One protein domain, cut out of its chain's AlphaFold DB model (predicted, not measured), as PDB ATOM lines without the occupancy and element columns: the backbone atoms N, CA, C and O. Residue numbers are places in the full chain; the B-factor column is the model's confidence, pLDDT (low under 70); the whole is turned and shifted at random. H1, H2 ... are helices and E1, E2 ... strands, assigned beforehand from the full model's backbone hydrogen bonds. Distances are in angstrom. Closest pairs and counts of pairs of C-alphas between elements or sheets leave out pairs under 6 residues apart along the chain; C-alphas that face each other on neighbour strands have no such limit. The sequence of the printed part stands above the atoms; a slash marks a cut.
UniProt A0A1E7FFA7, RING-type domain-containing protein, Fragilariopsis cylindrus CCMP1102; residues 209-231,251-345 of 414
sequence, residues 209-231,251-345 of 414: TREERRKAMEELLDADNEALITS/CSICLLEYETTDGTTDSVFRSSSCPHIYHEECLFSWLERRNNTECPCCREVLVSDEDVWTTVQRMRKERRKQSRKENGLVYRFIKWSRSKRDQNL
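This is residues 209 to 231 and 251 to 345 of the 414 residues of the protein "RING-type domain-containing protein" of Fragilariopsis cylindrus CCMP1102 (UniProt A0A1E7FFA7). A small head, holding the short two-stranded hairpin E1 and E2 with the short helix H2 beside it, gives rise to one very long helix, H3, whose residues 317 to 345 stick out as a straight arm. H1 crosses the root of H3, and the loop of residues 260 to 265 also sticks out. The printed part has 118 residues, in the order H1, E1, E2, H2, H3; the sheet is antiparallel and the class is mostly helix. The whole is extended, with a radius of gyration of the C-alphas of 21.8 A, and spans 73 by 38 by 30 A.

E1 is residues 268 to 270, 6.6 A long, and E2 is residues 277 to 279, 7.2 A. H2, residues 280 to 287, measures 10.6 A. H1, residues 210 to 230, begins at C-alpha 210 (-40.100, 46.829, 2.068) and measures 30.5 A. H3, residues 305 to 345, measures 59.8 A and ends at C-alpha 345 (9.576, 57.589, -12.805).

E1 and E2 are antiparallel at 150 degrees, with N 269 and O 278 2.8 A apart, within hydrogen-bond range. The closest C-alphas of E1 and H2, Phe 269 and Glu 280, are 5.0 A apart. H1 touches H2 with residues 214 to 218 alone, closest at the C-alphas of Arg 214 and Phe 284, 6.3 A, at a steep tilt of 53 degrees, opposite ways. Residues 212 to 220 of H1 touch residues 307 to 312 of H3, closest at the C-alphas of Ala 216 and Val 308, 5.7 A; at 70.2 degrees the helices are only just about perpendicular. H2 and H3 are apart. Every O i to N i+4 pair is within hydrogen-bond range in H2 and H3, and 16 of 17 in H1.

The C-alphas farthest apart, Cys 298 and Leu 345, are 74.4 A apart. Residues 232 to 250 are not printed, and C-alphas 231 and 251 stand 26.0 A apart across the cut. The link H2 to H3 is long. pLDDT is under 70 in residues 225 to 231, 260 to 265 and 341 to 345.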
ATOM      1  N   THR A 209     -36.115  46.300   4.921       85.31
ATOM      2  CA  THR A 209     -36.840  47.261   4.069       85.31
ATOM      3  C   THR A 209     -37.988  46.570   3.329       85.31
ATOM      4  O   THR A 209     -38.003  45.342   3.209       85.31
ATOM      5  N   ARG A 210     -38.961  47.347   2.840       85.12
ATOM      6  CA  ARG A 210     -40.100  46.829   2.068       85.12
ATOM      7  C   ARG A 210     -39.634  46.065   0.817       85.12
ATOM      8  O   ARG A 210     -40.012  44.917   0.616       85.12
ATOM      9  N   GLU A 211     -38.677  46.639   0.093       87.75
ATOM     10  CA  GLU A 211     -38.072  46.029  -1.097       87.75
ATOM     11  C   GLU A 211     -37.254  44.763  -0.784       87.75
ATOM     12  O   GLU A 211     -37.288  43.794  -1.539       87.75
ATOM     13  N   GLU A 212     -36.522  44.733   0.337       90.62
ATOM     14  CA  GLU A 212     -35.840  43.509   0.780       90.62
ATOM     15  C   GLU A 212     -36.843  42.404   1.119       90.62
ATOM     16  O   GLU A 212     -36.610  41.247   0.777       90.62
ATOM     17  N   ARG A 213     -37.962  42.760   1.764       90.38
ATOM     18  CA  ARG A 213     -39.040  41.816   2.070       90.38
ATOM     19  C   ARG A 213     -39.676  41.278   0.794       90.38
ATOM     20  O   ARG A 213     -39.839  40.069   0.695       90.38
ATOM     21  N   ARG A 214     -39.991  42.153  -0.169       91.44
ATOM     22  CA  ARG A 214     -40.572  41.781  -1.466       91.44
ATOM     23  C   ARG A 214     -39.697  40.758  -2.184       91.44
ATOM     24  O   ARG A 214     -40.158  39.659  -2.458       91.44
ATOM     25  N   LYS A 215     -38.410  41.077  -2.368       92.38
ATOM     26  CA  LYS A 215     -37.427  40.181  -2.999       92.38
ATOM     27  C   LYS A 215     -37.285  38.847  -2.276       92.38
ATOM     28  O   LYS A 215     -37.142  37.812  -2.913       92.38
ATOM     29  N   ALA A 216     -37.290  38.869  -0.945       92.62
ATOM     30  CA  ALA A 216     -37.233  37.638  -0.170       92.62
ATOM     31  C   ALA A 216     -38.491  36.784  -0.338       92.62
ATOM     32  O   ALA A 216     -38.386  35.563  -0.362       92.62
ATOM     33  N   MET A 217     -39.660  37.413  -0.447       90.69
ATOM     34  CA  MET A 217     -40.919  36.711  -0.658       90.69
ATOM     35  C   MET A 217     -40.993  36.090  -2.051       90.69
ATOM     36  O   MET A 217     -41.420  34.950  -2.164       90.69
ATOM     37  N   GLU A 218     -40.540  36.824  -3.067       90.88
ATOM     38  CA  GLU A 218     -40.403  36.358  -4.451       90.88
ATOM     39  C   GLU A 218     -39.536  35.090  -4.496       90.88
ATOM     40  O   GLU A 218     -40.026  34.026  -4.851       90.88
ATOM     41  N   GLU A 219     -38.318  35.133  -3.939       92.19
ATOM     42  CA  GLU A 219     -37.427  33.962  -3.923       92.19
ATOM     43  C   GLU A 219     -37.998  32.751  -3.154       92.19
ATOM     44  O   GLU A 219     -37.754  31.607  -3.532       92.19
ATOM     45  N   LEU A 220     -38.733  32.981  -2.060       90.56
ATOM     46  CA  LEU A 220     -39.318  31.901  -1.259       90.56
ATOM     47  C   LEU A 220     -40.531  31.263  -1.942       90.56
ATOM     48  O   LEU A 220     -40.674  30.044  -1.917       90.56
ATOM     49  N   LEU A 221     -41.392  32.077  -2.549       86.94
ATOM     50  CA  LEU A 221     -42.607  31.609  -3.210       86.94
ATOM     51  C   LEU A 221     -42.322  30.989  -4.589       86.94
ATOM     52  O   LEU A 221     -42.996  30.028  -4.965       86.94
ATOM     53  N   ASP A 222     -41.289  31.453  -5.296       85.25
ATOM     54  CA  ASP A 222     -40.824  30.843  -6.549       85.25
ATOM     55  C   ASP A 222     -40.263  29.437  -6.329       85.25
ATOM     56  O   ASP A 222     -40.527  28.526  -7.114       85.25
ATOM     57  N   ALA A 223     -39.529  29.228  -5.230       78.12
ATOM     58  CA  ALA A 223     -38.982  27.919  -4.884       78.12
ATOM     59  C   ALA A 223     -40.084  26.861  -4.676       78.12
ATOM     60  O   ALA A 223     -39.927  25.710  -5.095       78.12
ATOM     61  N   ASP A 224     -41.209  27.255  -4.075       71.75
ATOM     62  CA  ASP A 224     -42.364  26.379  -3.870       71.75
ATOM     63  C   ASP A 224     -43.093  26.072  -5.185       71.75
ATOM     64  O   ASP A 224     -43.531  24.939  -5.407       71.75
ATOM     65  N   ASN A 225     -43.208  27.060  -6.078       69.75
ATOM     66  CA  ASN A 225     -43.857  26.880  -7.375       69.75
ATOM     67  C   ASN A 225     -43.027  25.972  -8.304       69.75
ATOM     68  O   ASN A 225     -43.561  25.047  -8.919       69.75
ATOM     69  N   GLU A 226     -41.703  26.144  -8.332       67.94
ATOM     70  CA  GLU A 226     -40.794  25.314  -9.135       67.94
ATOM     71  C   GLU A 226     -40.829  23.834  -8.693       67.94
ATOM     72  O   GLU A 226     -40.806  22.918  -9.526       67.94
ATOM     73  N   ALA A 227     -40.974  23.575  -7.386       61.78
ATOM     74  CA  ALA A 227     -41.141  22.228  -6.831       61.78
ATOM     75  C   ALA A 227     -42.477  21.561  -7.238       61.78
ATOM     76  O   ALA A 227     -42.560  20.333  -7.385       61.78
ATOM     77  N   LEU A 228     -43.532  22.352  -7.467       59.56
ATOM     78  CA  LEU A 228     -44.811  21.861  -7.990       59.56
ATOM     79  C   LEU A 228     -44.727  21.532  -9.487       59.56
ATOM     80  O   LEU A 228     -45.319  20.547  -9.929       59.56
ATOM     81  N   ILE A 229     -43.948  22.295 -10.257       58.91
ATOM     82  CA  ILE A 229     -43.755  22.066 -11.698       58.91
ATOM     83  C   ILE A 229     -42.894  20.813 -11.953       58.91
ATOM     84  O   ILE A 229     -43.147  20.062 -12.899       58.91
ATOM     85  N   THR A 230     -41.917  20.521 -11.088       54.50
ATOM     86  CA  THR A 230     -41.004  19.370 -11.247       54.50
ATOM     87  C   THR A 230     -41.551  18.032 -10.738       54.50
ATOM     88  O   THR A 230     -40.997  16.986 -11.084       54.50
ATOM     89  N   SER A 231     -42.646  18.014  -9.972       48.78
ATOM     90  CA  SER A 231     -43.182  16.773  -9.388       48.78
ATOM     91  C   SER A 231     -44.212  16.018 -10.247       48.78
ATOM     92  O   SER A 231     -44.509  14.873  -9.911       48.78
ATOM     93  N   CYS A 251     -59.249  37.667  -9.209       90.56
ATOM     94  CA  CYS A 251     -58.310  37.937  -8.122       90.56
ATOM     95  C   CYS A 251     -59.011  38.658  -6.964       90.56
ATOM     96  O   CYS A 251     -59.507  39.766  -7.124       90.56
ATOM     97  N   SER A 252     -58.995  38.097  -5.752       90.62
ATOM     98  CA  SER A 252     -59.690  38.697  -4.597       90.62
ATOM     99  C   SER A 252     -59.029  39.963  -4.029       90.62
ATOM    100  O   SER A 252     -59.592  40.592  -3.134       90.62
ATOM    101  N   ILE A 253     -57.848  40.347  -4.531       90.50
ATOM    102  CA  ILE A 253     -57.133  41.562  -4.114       90.50
ATOM    103  C   ILE A 253     -57.533  42.758  -4.987       90.50
ATOM    104  O   ILE A 253     -57.930  43.789  -4.449       90.50
ATOM    105  N   CYS A 254     -57.429  42.634  -6.314       92.19
ATOM    106  CA  CYS A 254     -57.775  43.716  -7.247       92.19
ATOM    107  C   CYS A 254     -59.195  43.612  -7.814       92.19
ATOM    108  O   CYS A 254     -59.671  44.575  -8.407       92.19
ATOM    109  N   LEU A 255     -59.873  42.479  -7.608       90.19
ATOM    110  CA  LEU A 255     -61.203  42.170  -8.140       90.19
ATOM    111  C   LEU A 255     -61.273  42.179  -9.676       90.19
ATOM    112  O   LEU A 255     -62.349  42.368 -10.236       90.19
ATOM    113  N   LEU A 256     -60.136  41.960 -10.344       87.81
ATOM    114  CA  LEU A 256     -60.041  41.816 -11.798       87.81
ATOM    115  C   LEU A 256     -59.946  40.338 -12.190       87.81
ATOM    116  O   LEU A 256     -59.381  39.523 -11.448       87.81
ATOM    117  N   GLU A 257     -60.531  40.011 -13.339       86.81
ATOM    118  CA  GLU A 257     -60.379  38.715 -14.000       86.81
ATOM    119  C   GLU A 257     -58.919  38.498 -14.412       86.81
ATOM    120  O   GLU A 257     -58.169  39.455 -14.588       86.81
ATOM    121  N   TYR A 258     -58.519  37.236 -14.550       84.88
ATOM    122  CA  TYR A 258     -57.196  36.893 -15.066       84.88
ATOM    123  C   TYR A 258     -57.212  37.022 -16.589       84.88
ATOM    124  O   TYR A 258     -57.829  36.196 -17.272       84.88
ATOM    125  N   GLU A 259     -56.560  38.048 -17.132       75.88
ATOM    126  CA  GLU A 259     -56.569  38.293 -18.567       75.88
ATOM    127  C   GLU A 259     -55.582  37.353 -19.281       75.88
ATOM    128  O   GLU A 259     -54.466  37.064 -18.848       75.88
ATOM    129  N   THR A 260     -56.035  36.815 -20.414       66.31
ATOM    130  CA  THR A 260     -55.211  36.044 -21.363       66.31
ATOM    131  C   THR A 260     -55.165  36.750 -22.714       66.31
ATOM    132  O   THR A 260     -55.176  36.123 -23.775       66.31
ATOM    133  N   THR A 261     -55.193  38.079 -22.697       49.25
ATOM    134  CA  THR A 261     -55.199  38.884 -23.913       49.25
ATOM    135  C   THR A 261     -53.774  39.001 -24.460       49.25
ATOM    136  O   THR A 261     -52.835  39.352 -23.753       49.25
ATOM    137  N   ASP A 262     -53.611  38.671 -25.741       50.69
ATOM    138  CA  ASP A 262     -52.419  38.953 -26.557       50.69
ATOM    139  C   ASP A 262     -51.175  38.070 -26.331       50.69
ATOM    140  O   ASP A 262     -50.056  38.451 -26.666       50.69
ATOM    141  N   GLY A 263     -51.353  36.841 -25.833       57.81
ATOM    142  CA  GLY A 263     -50.267  35.848 -25.740       57.81
ATOM    143  C   GLY A 263     -49.316  36.040 -24.553       57.81
ATOM    144  O   GLY A 263     -48.415  35.224 -24.360       57.81
ATOM    145  N   THR A 264     -49.561  37.059 -23.732       51.91
ATOM    146  CA  THR A 264     -48.966  37.236 -22.405       51.91
ATOM    147  C   THR A 264     -50.016  36.813 -21.384       51.91
ATOM    148  O   THR A 264     -50.988  37.520 -21.157       51.91
ATOM    149  N   THR A 265     -49.883  35.611 -20.827       64.50
ATOM    150  CA  THR A 265     -50.678  35.188 -19.666       64.50
ATOM    151  C   THR A 265     -50.282  36.040 -18.470       64.50
ATOM    152  O   THR A 265     -49.089  36.081 -18.155       64.50
ATOM    153  N   ASP A 266     -51.252  36.669 -17.800       71.94
ATOM    154  CA  ASP A 266     -51.016  37.304 -16.503       71.94
ATOM    155  C   ASP A 266     -50.273  36.339 -15.576       71.94
ATOM    156  O   ASP A 266     -50.598  35.148 -15.501       71.94
ATOM    157  N   SER A 267     -49.249  36.840 -14.881       82.25
ATOM    158  CA  SER A 267     -48.531  36.016 -13.915       82.25
ATOM    159  C   SER A 267     -49.415  35.790 -12.696       82.25
ATOM    160  O   SER A 267     -49.837  36.726 -12.005       82.25
ATOM    161  N   VAL A 268     -49.732  34.524 -12.457       86.81
ATOM    162  CA  VAL A 268     -50.658  34.094 -11.420       86.81
ATOM    163  C   VAL A 268     -49.913  33.253 -10.403       86.81
ATOM    164  O   VAL A 268     -49.266  32.264 -10.742       86.81
ATOM    165  N   PHE A 269     -50.084  33.598  -9.132       85.38
ATOM    166  CA  PHE A 269     -49.558  32.820  -8.029       85.38
ATOM    167  C   PHE A 269     -50.616  31.859  -7.478       85.38
ATOM    168  O   PHE A 269     -51.744  32.258  -7.158       85.38
ATOM    169  N   ARG A 270     -50.227  30.591  -7.299       84.31
ATOM    170  CA  ARG A 270     -51.007  29.579  -6.582       84.31
ATOM    171  C   ARG A 270     -50.172  29.016  -5.437       84.31
ATOM    172  O   ARG A 270     -49.104  28.460  -5.652       84.31
ATOM    173  N   SER A 271     -50.697  29.137  -4.224       81.88
ATOM    174  CA  SER A 271     -50.042  28.611  -3.029       81.88
ATOM    175  C   SER A 271     -50.092  27.080  -2.977       81.88
ATOM    176  O   SER A 271     -51.075  26.463  -3.386       81.88
ATOM    177  N   SER A 272     -49.053  26.473  -2.405       81.69
ATOM    178  CA  SER A 272     -49.028  25.057  -2.028       81.69
ATOM    179  C   SER A 272     -49.865  24.761  -0.770       81.69
ATOM    180  O   SER A 272     -50.335  23.636  -0.601       81.69
ATOM    181  N   SER A 273     -50.084  25.757   0.101       85.19
ATOM    182  CA  SER A 273     -50.769  25.599   1.392       85.19
ATOM    183  C   SER A 273     -52.276  25.861   1.334       85.19
ATOM    184  O   SER A 273     -53.016  25.379   2.192       85.19
ATOM    185  N   CYS A 274     -52.775  26.575   0.317       89.62
ATOM    186  CA  CYS A 274     -54.211  26.815   0.141       89.62
ATOM    187  C   CYS A 274     -54.616  26.986  -1.341       89.62
ATOM    188  O   CYS A 274     -53.802  27.411  -2.154       89.62
ATOM    189  N   PRO A 275     -55.885  26.719  -1.718       88.69
ATOM    190  CA  PRO A 275     -56.325  26.725  -3.120       88.69
ATOM    191  C   PRO A 275     -56.596  28.126  -3.703       88.69
ATOM    192  O   PRO A 275     -57.171  28.235  -4.785       88.69
ATOM    193  N   HIS A 276     -56.239  29.201  -2.996       90.00
ATOM    194  CA  HIS A 276     -56.505  30.568  -3.444       90.00
ATOM    195  C   HIS A 276     -55.496  31.015  -4.504       90.00
ATOM    196  O   HIS A 276     -54.325  30.636  -4.470       90.00
ATOM    197  N   ILE A 277     -55.977  31.830  -5.438       89.50
ATOM    198  CA  ILE A 277     -55.256  32.264  -6.631       89.50
ATOM    199  C   ILE A 277     -55.247  33.793  -6.649       89.50
ATOM    200  O   ILE A 277     -56.255  34.409  -6.287       89.50
ATOM    201  N   TYR A 278     -54.122  34.390  -7.044       91.50
ATOM    202  CA  TYR A 278     -53.934  35.841  -7.105       91.50
ATOM    203  C   TYR A 278     -53.042  36.228  -8.284       91.50
ATOM    204  O   TYR A 278     -52.203  35.428  -8.690       91.50
ATOM    205  N   HIS A 279     -53.139  37.469  -8.773       91.25
ATOM    206  CA  HIS A 279     -52.041  38.034  -9.561       91.25
ATOM    207  C   HIS A 279     -50.787  38.080  -8.690       91.25
ATOM    208  O   HIS A 279     -50.861  38.485  -7.523       91.25
ATOM    209  N   GLU A 280     -49.656  37.690  -9.260       90.31
ATOM    210  CA  GLU A 280     -48.366  37.661  -8.578       90.31
ATOM    211  C   GLU A 280     -48.051  39.015  -7.916       90.31
ATOM    212  O   GLU A 280     -47.861  39.096  -6.700       90.31
ATOM    213  N   GLU A 281     -48.170  40.105  -8.677       90.38
ATOM    214  CA  GLU A 281     -47.935  41.468  -8.188       90.38
ATOM    215  C   GLU A 281     -48.904  41.877  -7.066       90.38
ATOM    216  O   GLU A 281     -48.520  42.534  -6.092       90.38
ATOM    217  N   CYS A 282     -50.169  41.455  -7.158       91.88
ATOM    218  CA  CYS A 282     -51.164  41.736  -6.124       91.88
ATOM    219  C   CYS A 282     -50.807  41.038  -4.810       91.88
ATOM    220  O   CYS A 282     -50.920  41.637  -3.735       91.88
ATOM    221  N   LEU A 283     -50.372  39.779  -4.886       91.62
ATOM    222  CA  LEU A 283     -49.981  39.018  -3.711       91.62
ATOM    223  C   LEU A 283     -48.672  39.544  -3.109       91.62
ATOM    224  O   LEU A 283     -48.603  39.726  -1.894       91.62
ATOM    225  N   PHE A 284     -47.660  39.865  -3.915       90.94
ATOM    226  CA  PHE A 284     -46.421  40.448  -3.396       90.94
ATOM    227  C   PHE A 284     -46.644  41.816  -2.757       90.94
ATOM    228  O   PHE A 284     -46.157  42.055  -1.652       90.94
ATOM    229  N   SER A 285     -47.470  42.672  -3.364       89.62
ATOM    230  CA  SER A 285     -47.894  43.943  -2.762       89.62
ATOM    231  C   SER A 285     -48.607  43.749  -1.417       89.62
ATOM    232  O   SER A 285     -48.482  44.567  -0.499       89.62
ATOM    233  N   TRP A 286     -49.371  42.662  -1.267       90.50
ATOM    234  CA  TRP A 286     -50.000  42.306   0.003       90.50
ATOM    235  C   TRP A 286     -48.971  41.886   1.059       90.50
ATOM    236  O   TRP A 286     -49.049  42.350   2.202       90.50
ATOM    237  N   LEU A 287     -48.020  41.034   0.676       89.06
ATOM    238  CA  LEU A 287     -47.018  40.418   1.551       89.06
ATOM    239  C   LEU A 287     -45.831  41.338   1.875       89.06
ATOM    240  O   LEU A 287     -45.129  41.127   2.863       89.06
ATOM    241  N   GLU A 288     -45.633  42.403   1.100       87.44
ATOM    242  CA  GLU A 288     -44.667  43.472   1.371       87.44
ATOM    243  C   GLU A 288     -44.889  44.147   2.729       87.44
ATOM    244  O   GLU A 288     -43.956  44.669   3.346       87.44
ATOM    245  N   ARG A 289     -46.134  44.156   3.215       82.94
ATOM    246  CA  ARG A 289     -46.457  44.702   4.532       82.94
ATOM    247  C   ARG A 289     -45.914  43.760   5.606       82.94
ATOM    248  O   ARG A 289     -46.226  42.575   5.605       82.94
ATOM    249  N   ARG A 290     -45.149  44.291   6.572       71.88
ATOM    250  CA  ARG A 290     -44.469  43.494   7.624       71.88
ATOM    251  C   ARG A 290     -45.370  42.492   8.344       71.88
ATOM    252  O   ARG A 290     -44.894  41.435   8.723       71.88
ATOM    253  N   ASN A 291     -46.637  42.841   8.552       76.50
ATOM    254  CA  ASN A 291     -47.566  42.038   9.344       76.50
ATOM    255  C   ASN A 291     -48.304  40.981   8.509       76.50
ATOM    256  O   ASN A 291     -49.120  40.246   9.054       76.50
ATOM    257  N   ASN A 292     -48.051  40.930   7.200       87.06
ATOM    258  CA  ASN A 292     -48.761  40.066   6.275       87.06
ATOM    259  C   ASN A 292     -47.835  38.936   5.818       87.06
ATOM    260  O   ASN A 292     -46.957  39.129   4.978       87.06
ATOM    261  N   THR A 293     -48.049  37.753   6.377       89.31
ATOM    262  CA  THR A 293     -47.456  36.469   5.955       89.31
ATOM    263  C   THR A 293     -48.520  35.437   5.588       89.31
ATOM    264  O   THR A 293     -48.217  34.308   5.206       89.31
ATOM    265  N   GLU A 294     -49.781  35.839   5.700       91.62
ATOM    266  CA  GLU A 294     -50.948  34.984   5.611       91.62
ATOM    267  C   GLU A 294     -51.733  35.258   4.325       91.62
ATOM    268  O   GLU A 294     -51.762  36.377   3.795       91.62
ATOM    269  N   CYS A 295     -52.427  34.226   3.862       92.44
ATOM    270  CA  CYS A 295     -53.339  34.281   2.735       92.44
ATOM    271  C   CYS A 295     -54.476  35.295   2.988       92.44
ATOM    272  O   CYS A 295     -55.194  35.147   3.984       92.44
ATOM    273  N   PRO A 296     -54.714  36.272   2.085       91.69
ATOM    274  CA  PRO A 296     -55.800  37.250   2.224       91.69
ATOM    275  C   PRO A 296     -57.189  36.629   2.436       91.69
ATOM    276  O   PRO A 296     -58.016  37.198   3.147       91.69
ATOM    277  N   CYS A 297     -57.441  35.462   1.836       90.06
ATOM    278  CA  CYS A 297     -58.746  34.803   1.885       90.06
ATOM    279  C   CYS A 297     -58.948  33.929   3.130       90.06
ATOM    280  O   CYS A 297     -59.991  34.017   3.774       90.06
ATOM    281  N   CYS A 298     -57.981  33.072   3.476       92.94
ATOM    282  CA  CYS A 298     -58.162  32.058   4.527       92.94
ATOM    283  C   CYS A 298     -57.227  32.191   5.725       92.94
ATOM    284  O   CYS A 298     -57.367  31.420   6.671       92.94
ATOM    285  N   ARG A 299     -56.301  33.154   5.700       91.38
ATOM    286  CA  ARG A 299     -55.290  33.383   6.741       91.38
ATOM    287  C   ARG A 299     -54.328  32.219   6.992       91.38
ATOM    288  O   ARG A 299     -53.611  32.214   7.985       91.38
ATOM    289  N   GLU A 300     -54.290  31.247   6.085       91.50
ATOM    290  CA  GLU A 300     -53.260  30.210   6.109       91.50
ATOM    291  C   GLU A 300     -51.894  30.864   5.895       91.50
ATOM    292  O   GLU A 300     -51.766  31.767   5.061       91.50
ATOM    293  N   VAL A 301     -50.884  30.431   6.647       90.88
ATOM    294  CA  VAL A 301     -49.534  30.988   6.529       90.88
ATOM    295  C   VAL A 301     -48.961  30.582   5.173       90.88
ATOM    296  O   VAL A 301     -48.887  29.399   4.843       90.88
ATOM    297  N   LEU A 302     -48.583  31.577   4.373       89.56
ATOM    298  CA  LEU A 302     -47.956  31.360   3.072       89.56
ATOM    299  C   LEU A 302     -46.441  31.226   3.221       89.56
ATOM    300  O   LEU A 302     -45.851  30.348   2.612       89.56
ATOM    301  N   VAL A 303     -45.822  32.071   4.053       88.88
ATOM    302  CA  VAL A 303     -44.378  32.038   4.338       88.88
ATOM    303  C   VAL A 303     -44.143  32.424   5.792       88.88
ATOM    304  O   VAL A 303     -44.779  33.341   6.306       88.88
ATOM    305  N   SER A 304     -43.211  31.760   6.469       89.25
ATOM    306  CA  SER A 304     -42.829  32.115   7.838       89.25
ATOM    307  C   SER A 304     -42.018  33.414   7.882       89.25
ATOM    308  O   SER A 304     -41.087  33.602   7.099       89.25
ATOM    309  N   ASP A 305     -42.275  34.281   8.868       86.12
ATOM    310  CA  ASP A 305     -41.455  35.484   9.105       86.12
ATOM    311  C   ASP A 305     -39.972  35.157   9.384       86.12
ATOM    312  O   ASP A 305     -39.090  35.985   9.131       86.12
ATOM    313  N   GLU A 306     -39.672  33.958   9.901       87.94
ATOM    314  CA  GLU A 306     -38.290  33.496  10.080       87.94
ATOM    315  C   GLU A 306     -37.610  33.241   8.733       87.94
ATOM    316  O   GLU A 306     -36.476  33.674   8.520       87.94
ATOM    317  N   ASP A 307     -38.313  32.608   7.798       90.19
ATOM    318  CA  ASP A 307     -37.774  32.265   6.483       90.19
ATOM    319  C   ASP A 307     -37.531  33.533   5.661       90.19
ATOM    320  O   ASP A 307     -36.448  33.720   5.104       90.19
ATOM    321  N   VAL A 308     -38.468  34.487   5.702       90.62
ATOM    322  CA  VAL A 308     -38.285  35.809   5.083       90.62
ATOM    323  C   VAL A 308     -37.039  36.501   5.645       90.62
ATOM    324  O   VAL A 308     -36.201  37.018   4.899       90.62
ATOM    325  N   TRP A 309     -36.873  36.491   6.969       89.44
ATOM    326  CA  TRP A 309     -35.720  37.116   7.609       89.44
ATOM    327  C   TRP A 309     -34.395  36.448   7.228       89.44
ATOM    328  O   TRP A 309     -33.424  37.142   6.911       89.44
ATOM    329  N   THR A 310     -34.330  35.118   7.267       92.12
ATOM    330  CA  THR A 310     -33.110  34.367   6.936       92.12
ATOM    331  C   THR A 310     -32.708  34.574   5.475       92.12
ATOM    332  O   THR A 310     -31.526  34.810   5.194       92.12
ATOM    333  N   THR A 311     -33.682  34.616   4.567       93.31
ATOM    334  CA  THR A 311     -33.503  34.965   3.154       93.31
ATOM    335  C   THR A 311     -32.923  36.368   2.988       93.31
ATOM    336  O   THR A 311     -31.880  36.526   2.349       93.31
ATOM    337  N   VAL A 312     -33.470  37.385   3.663       91.94
ATOM    338  CA  VAL A 312     -32.893  38.742   3.615       91.94
ATOM    339  C   VAL A 312     -31.475  38.800   4.176       91.94
ATOM    340  O   VAL A 312     -30.608  39.473   3.611       91.94
ATOM    341  N   GLN A 313     -31.181  38.080   5.260       90.88
ATOM    342  CA  GLN A 313     -29.818  38.014   5.795       90.88
ATOM    343  C   GLN A 313     -28.841  37.398   4.786       90.88
ATOM    344  O   GLN A 313     -27.723  37.903   4.621       90.88
ATOM    345  N   ARG A 314     -29.261  36.346   4.073       94.38
ATOM    346  CA  ARG A 314     -28.476  35.733   2.996       94.38
ATOM    347  C   ARG A 314     -28.247  36.719   1.849       94.38
ATOM    348  O   ARG A 314     -27.090  36.924   1.479       94.38
ATOM    349  N   MET A 315     -29.289  37.400   1.367       91.25
ATOM    350  CA  MET A 315     -29.180  38.413   0.307       91.25
ATOM    351  C   MET A 315     -28.228  39.557   0.688       91.25
ATOM    352  O   MET A 315     -27.349  39.934  -0.089       91.25
ATOM    353  N   ARG A 316     -28.328  40.084   1.918       90.75
ATOM    354  CA  ARG A 316     -27.420  41.126   2.433       90.75
ATOM    355  C   ARG A 316     -25.970  40.655   2.476       90.75
ATOM    356  O   ARG A 316     -25.057  41.411   2.135       90.75
ATOM    357  N   LYS A 317     -25.738  39.412   2.909       91.38
ATOM    358  CA  LYS A 317     -24.398  38.814   2.948       91.38
ATOM    359  C   LYS A 317     -23.819  38.689   1.542       91.38
ATOM    360  O   LYS A 317     -22.644  39.008   1.358       91.38
ATOM    361  N   GLU A 318     -24.624  38.279   0.567       91.69
ATOM    362  CA  GLU A 318     -24.172  38.137  -0.817       91.69
ATOM    363  C   GLU A 318     -23.867  39.492  -1.458       91.69
ATOM    364  O   GLU A 318     -22.769  39.682  -1.980       91.69
ATOM    365  N   ARG A 319     -24.735  40.495  -1.266       88.94
ATOM    366  CA  ARG A 319     -24.482  41.875  -1.712       88.94
ATOM    367  C   ARG A 319     -23.153  42.421  -1.179       88.94
ATOM    368  O   ARG A 319     -22.386  43.035  -1.918       88.94
ATOM    369  N   ARG A 320     -22.828  42.155   0.093       84.56
ATOM    370  CA  ARG A 320     -21.535  42.545   0.692       84.56
ATOM    371  C   ARG A 320     -20.350  41.818   0.057       84.56
ATOM    372  O   ARG A 320     -19.304  42.435  -0.130       84.56
ATOM    373  N   LYS A 321     -20.472  40.526  -0.261       91.69
ATOM    374  CA  LYS A 321     -19.406  39.787  -0.961       91.69
ATOM    375  C   LYS A 321     -19.204  40.319  -2.374       91.69
ATOM    376  O   LYS A 321     -18.060  40.487  -2.783       91.69
ATOM    377  N   GLN A 322     -20.288  40.595  -3.094       88.69
ATOM    378  CA  GLN A 322     -20.234  41.136  -4.446       88.69
ATOM    379  C   GLN A 322     -19.588  42.522  -4.455       88.69
ATOM    380  O   GLN A 322     -18.615  42.725  -5.174       88.69
ATOM    381  N   SER A 323     -20.002  43.408  -3.545       82.56
ATOM    382  CA  SER A 323     -19.368  44.718  -3.366       82.56
ATOM    383  C   SER A 323     -17.886  44.609  -2.988       82.56
ATOM    384  O   SER A 323     -17.072  45.366  -3.498       82.56
ATOM    385  N   ARG A 324     -17.478  43.633  -2.161       84.69
ATOM    386  CA  ARG A 324     -16.048  43.388  -1.876       84.69
ATOM    387  C   ARG A 324     -15.267  42.907  -3.096       84.69
ATOM    388  O   ARG A 324     -14.102  43.262  -3.220       84.69
ATOM    389  N   LYS A 325     -15.868  42.100  -3.974       88.50
ATOM    390  CA  LYS A 325     -15.232  41.674  -5.231       88.50
ATOM    391  C   LYS A 325     -15.075  42.863  -6.178       88.50
ATOM    392  O   LYS A 325     -13.987  43.070  -6.698       88.50
ATOM    393  N   GLU A 326     -16.120  43.667  -6.332       82.94
ATOM    394  CA  GLU A 326     -16.128  44.850  -7.195       82.94
ATOM    395  C   GLU A 326     -15.176  45.941  -6.678       82.94
ATOM    396  O   GLU A 326     -14.234  46.324  -7.371       82.94
ATOM    397  N   ASN A 327     -15.307  46.344  -5.413       80.75
ATOM    398  CA  ASN A 327     -14.418  47.322  -4.781       80.75
ATOM    399  C   ASN A 327     -12.992  46.784  -4.618       80.75
ATOM    400  O   ASN A 327     -12.035  47.549  -4.671       80.75
ATOM    401  N   GLY A 328     -12.826  45.473  -4.435       83.88
ATOM    402  CA  GLY A 328     -11.522  44.817  -4.412       83.88
ATOM    403  C   GLY A 328     -10.832  44.858  -5.774       83.88
ATOM    404  O   GLY A 328      -9.625  45.079  -5.833       83.88
ATOM    405  N   LEU A 329     -11.583  44.713  -6.871       82.25
ATOM    406  CA  LEU A 329     -11.073  44.908  -8.228       82.25
ATOM    407  C   LEU A 329     -10.701  46.369  -8.480       82.25
ATOM    408  O   LEU A 329      -9.617  46.616  -9.000       82.25
ATOM    409  N   VAL A 330     -11.528  47.324  -8.046       80.56
ATOM    410  CA  VAL A 330     -11.215  48.763  -8.116       80.56
ATOM    411  C   VAL A 330      -9.954  49.083  -7.310       80.56
ATOM    412  O   VAL A 330      -9.033  49.704  -7.832       80.56
ATOM    413  N   TYR A 331      -9.844  48.593  -6.074       77.25
ATOM    414  CA  TYR A 331      -8.651  48.762  -5.242       77.25
ATOM    415  C   TYR A 331      -7.410  48.124  -5.885       77.25
ATOM    416  O   TYR A 331      -6.341  48.736  -5.909       77.25
ATOM    417  N   ARG A 332      -7.538  46.921  -6.464       82.19
ATOM    418  CA  ARG A 332      -6.437  46.240  -7.164       82.19
ATOM    419  C   ARG A 332      -6.024  46.984  -8.434       82.19
ATOM    420  O   ARG A 332      -4.831  47.061  -8.715       82.19
ATOM    421  N   PHE A 333      -6.983  47.556  -9.156       80.31
ATOM    422  CA  PHE A 333      -6.742  48.401 -10.321       80.31
ATOM    423  C   PHE A 333      -6.017  49.694  -9.928       80.31
ATOM    424  O   PHE A 333      -4.951  49.964 -10.468       80.31
ATOM    425  N   ILE A 334      -6.501  50.421  -8.912       79.50
ATOM    426  CA  ILE A 334      -5.848  51.631  -8.377       79.50
ATOM    427  C   ILE A 334      -4.416  51.323  -7.917       79.50
ATOM    428  O   ILE A 334      -3.482  52.055  -8.250       79.50
ATOM    429  N   LYS A 335      -4.222  50.220  -7.183       83.81
ATOM    430  CA  LYS A 335      -2.900  49.786  -6.712       83.81
ATOM    431  C   LYS A 335      -1.954  49.466  -7.874       83.81
ATOM    432  O   LYS A 335      -0.798  49.884  -7.850       83.81
ATOM    433  N   TRP A 336      -2.434  48.765  -8.903       83.31
ATOM    434  CA  TRP A 336      -1.656  48.477 -10.112       83.31
ATOM    435  C   TRP A 336      -1.290  49.754 -10.883       83.31
ATOM    436  O   TRP A 336      -0.142  49.915 -11.293       83.31
ATOM    437  N   SER A 337      -2.226  50.698 -11.023       72.81
ATOM    438  CA  SER A 337      -1.988  51.977 -11.702       72.81
ATOM    439  C   SER A 337      -0.935  52.841 -11.002       72.81
ATOM    440  O   SER A 337      -0.142  53.483 -11.688       72.81
ATOM    441  N   ARG A 338      -0.884  52.835  -9.660       76.00
ATOM    442  CA  ARG A 338       0.180  53.506  -8.887       76.00
ATOM    443  C   ARG A 338       1.539  52.841  -9.118       76.00
ATOM    444  O   ARG A 338       2.467  53.511  -9.549       76.00
ATOM    445  N   SER A 339       1.609  51.511  -9.009       77.88
ATOM    446  CA  SER A 339       2.854  50.757  -9.236       77.88
ATOM    447  C   SER A 339       3.443  50.956 -10.641       77.88
ATOM    448  O   SER A 339       4.660  51.016 -10.801       77.88
ATOM    449  N   LYS A 340       2.597  51.102 -11.670       73.06
ATOM    450  CA  LYS A 340       3.053  51.363 -13.045       73.06
ATOM    451  C   LYS A 340       3.563  52.797 -13.249       73.06
ATOM    452  O   LYS A 340       4.411  53.019 -14.109       73.06
ATOM    453  N   ARG A 341       3.067  53.762 -12.469       68.56
ATOM    454  CA  ARG A 341       3.560  55.147 -12.473       68.56
ATOM    455  C   ARG A 341       4.956  55.229 -11.857       68.56
ATOM    456  O   ARG A 341       5.826  55.862 -12.446       68.56
ATOM    457  N   ASP A 342       5.185  54.510 -10.762       66.38
ATOM    458  CA  ASP A 342       6.478  54.497 -10.067       66.38
ATOM    459  C   ASP A 342       7.586  53.884 -10.941       66.38
ATOM    460  O   ASP A 342       8.680  54.433 -11.032       66.38
ATOM    461  N   GLN A 343       7.282  52.817 -11.692       60.75
ATOM    462  CA  GLN A 343       8.236  52.212 -12.637       60.75
ATOM    463  C   GLN A 343       8.620  53.138 -13.805       60.75
ATOM    464  O   GLN A 343       9.742  53.056 -14.309       60.75
ATOM    465  N   ASN A 344       7.717  54.032 -14.228       59.00
ATOM    466  CA  ASN A 344       8.004  55.037 -15.257       59.00
ATOM    467  C   ASN A 344       8.836  56.215 -14.713       59.00
ATOM    468  O   ASN A 344       9.621  56.786 -15.464       59.00
ATOM    469  N   LEU A 345       8.719  56.565 -13.423       55.12
ATOM    470  CA  LEU A 345       9.576  57.589 -12.805       55.12
ATOM    471  C   LEU A 345      11.012  57.084 -12.599       55.12
ATOM    472  O   LEU A 345      11.964  57.813 -12.870       55.12
TER     473      LEU A 345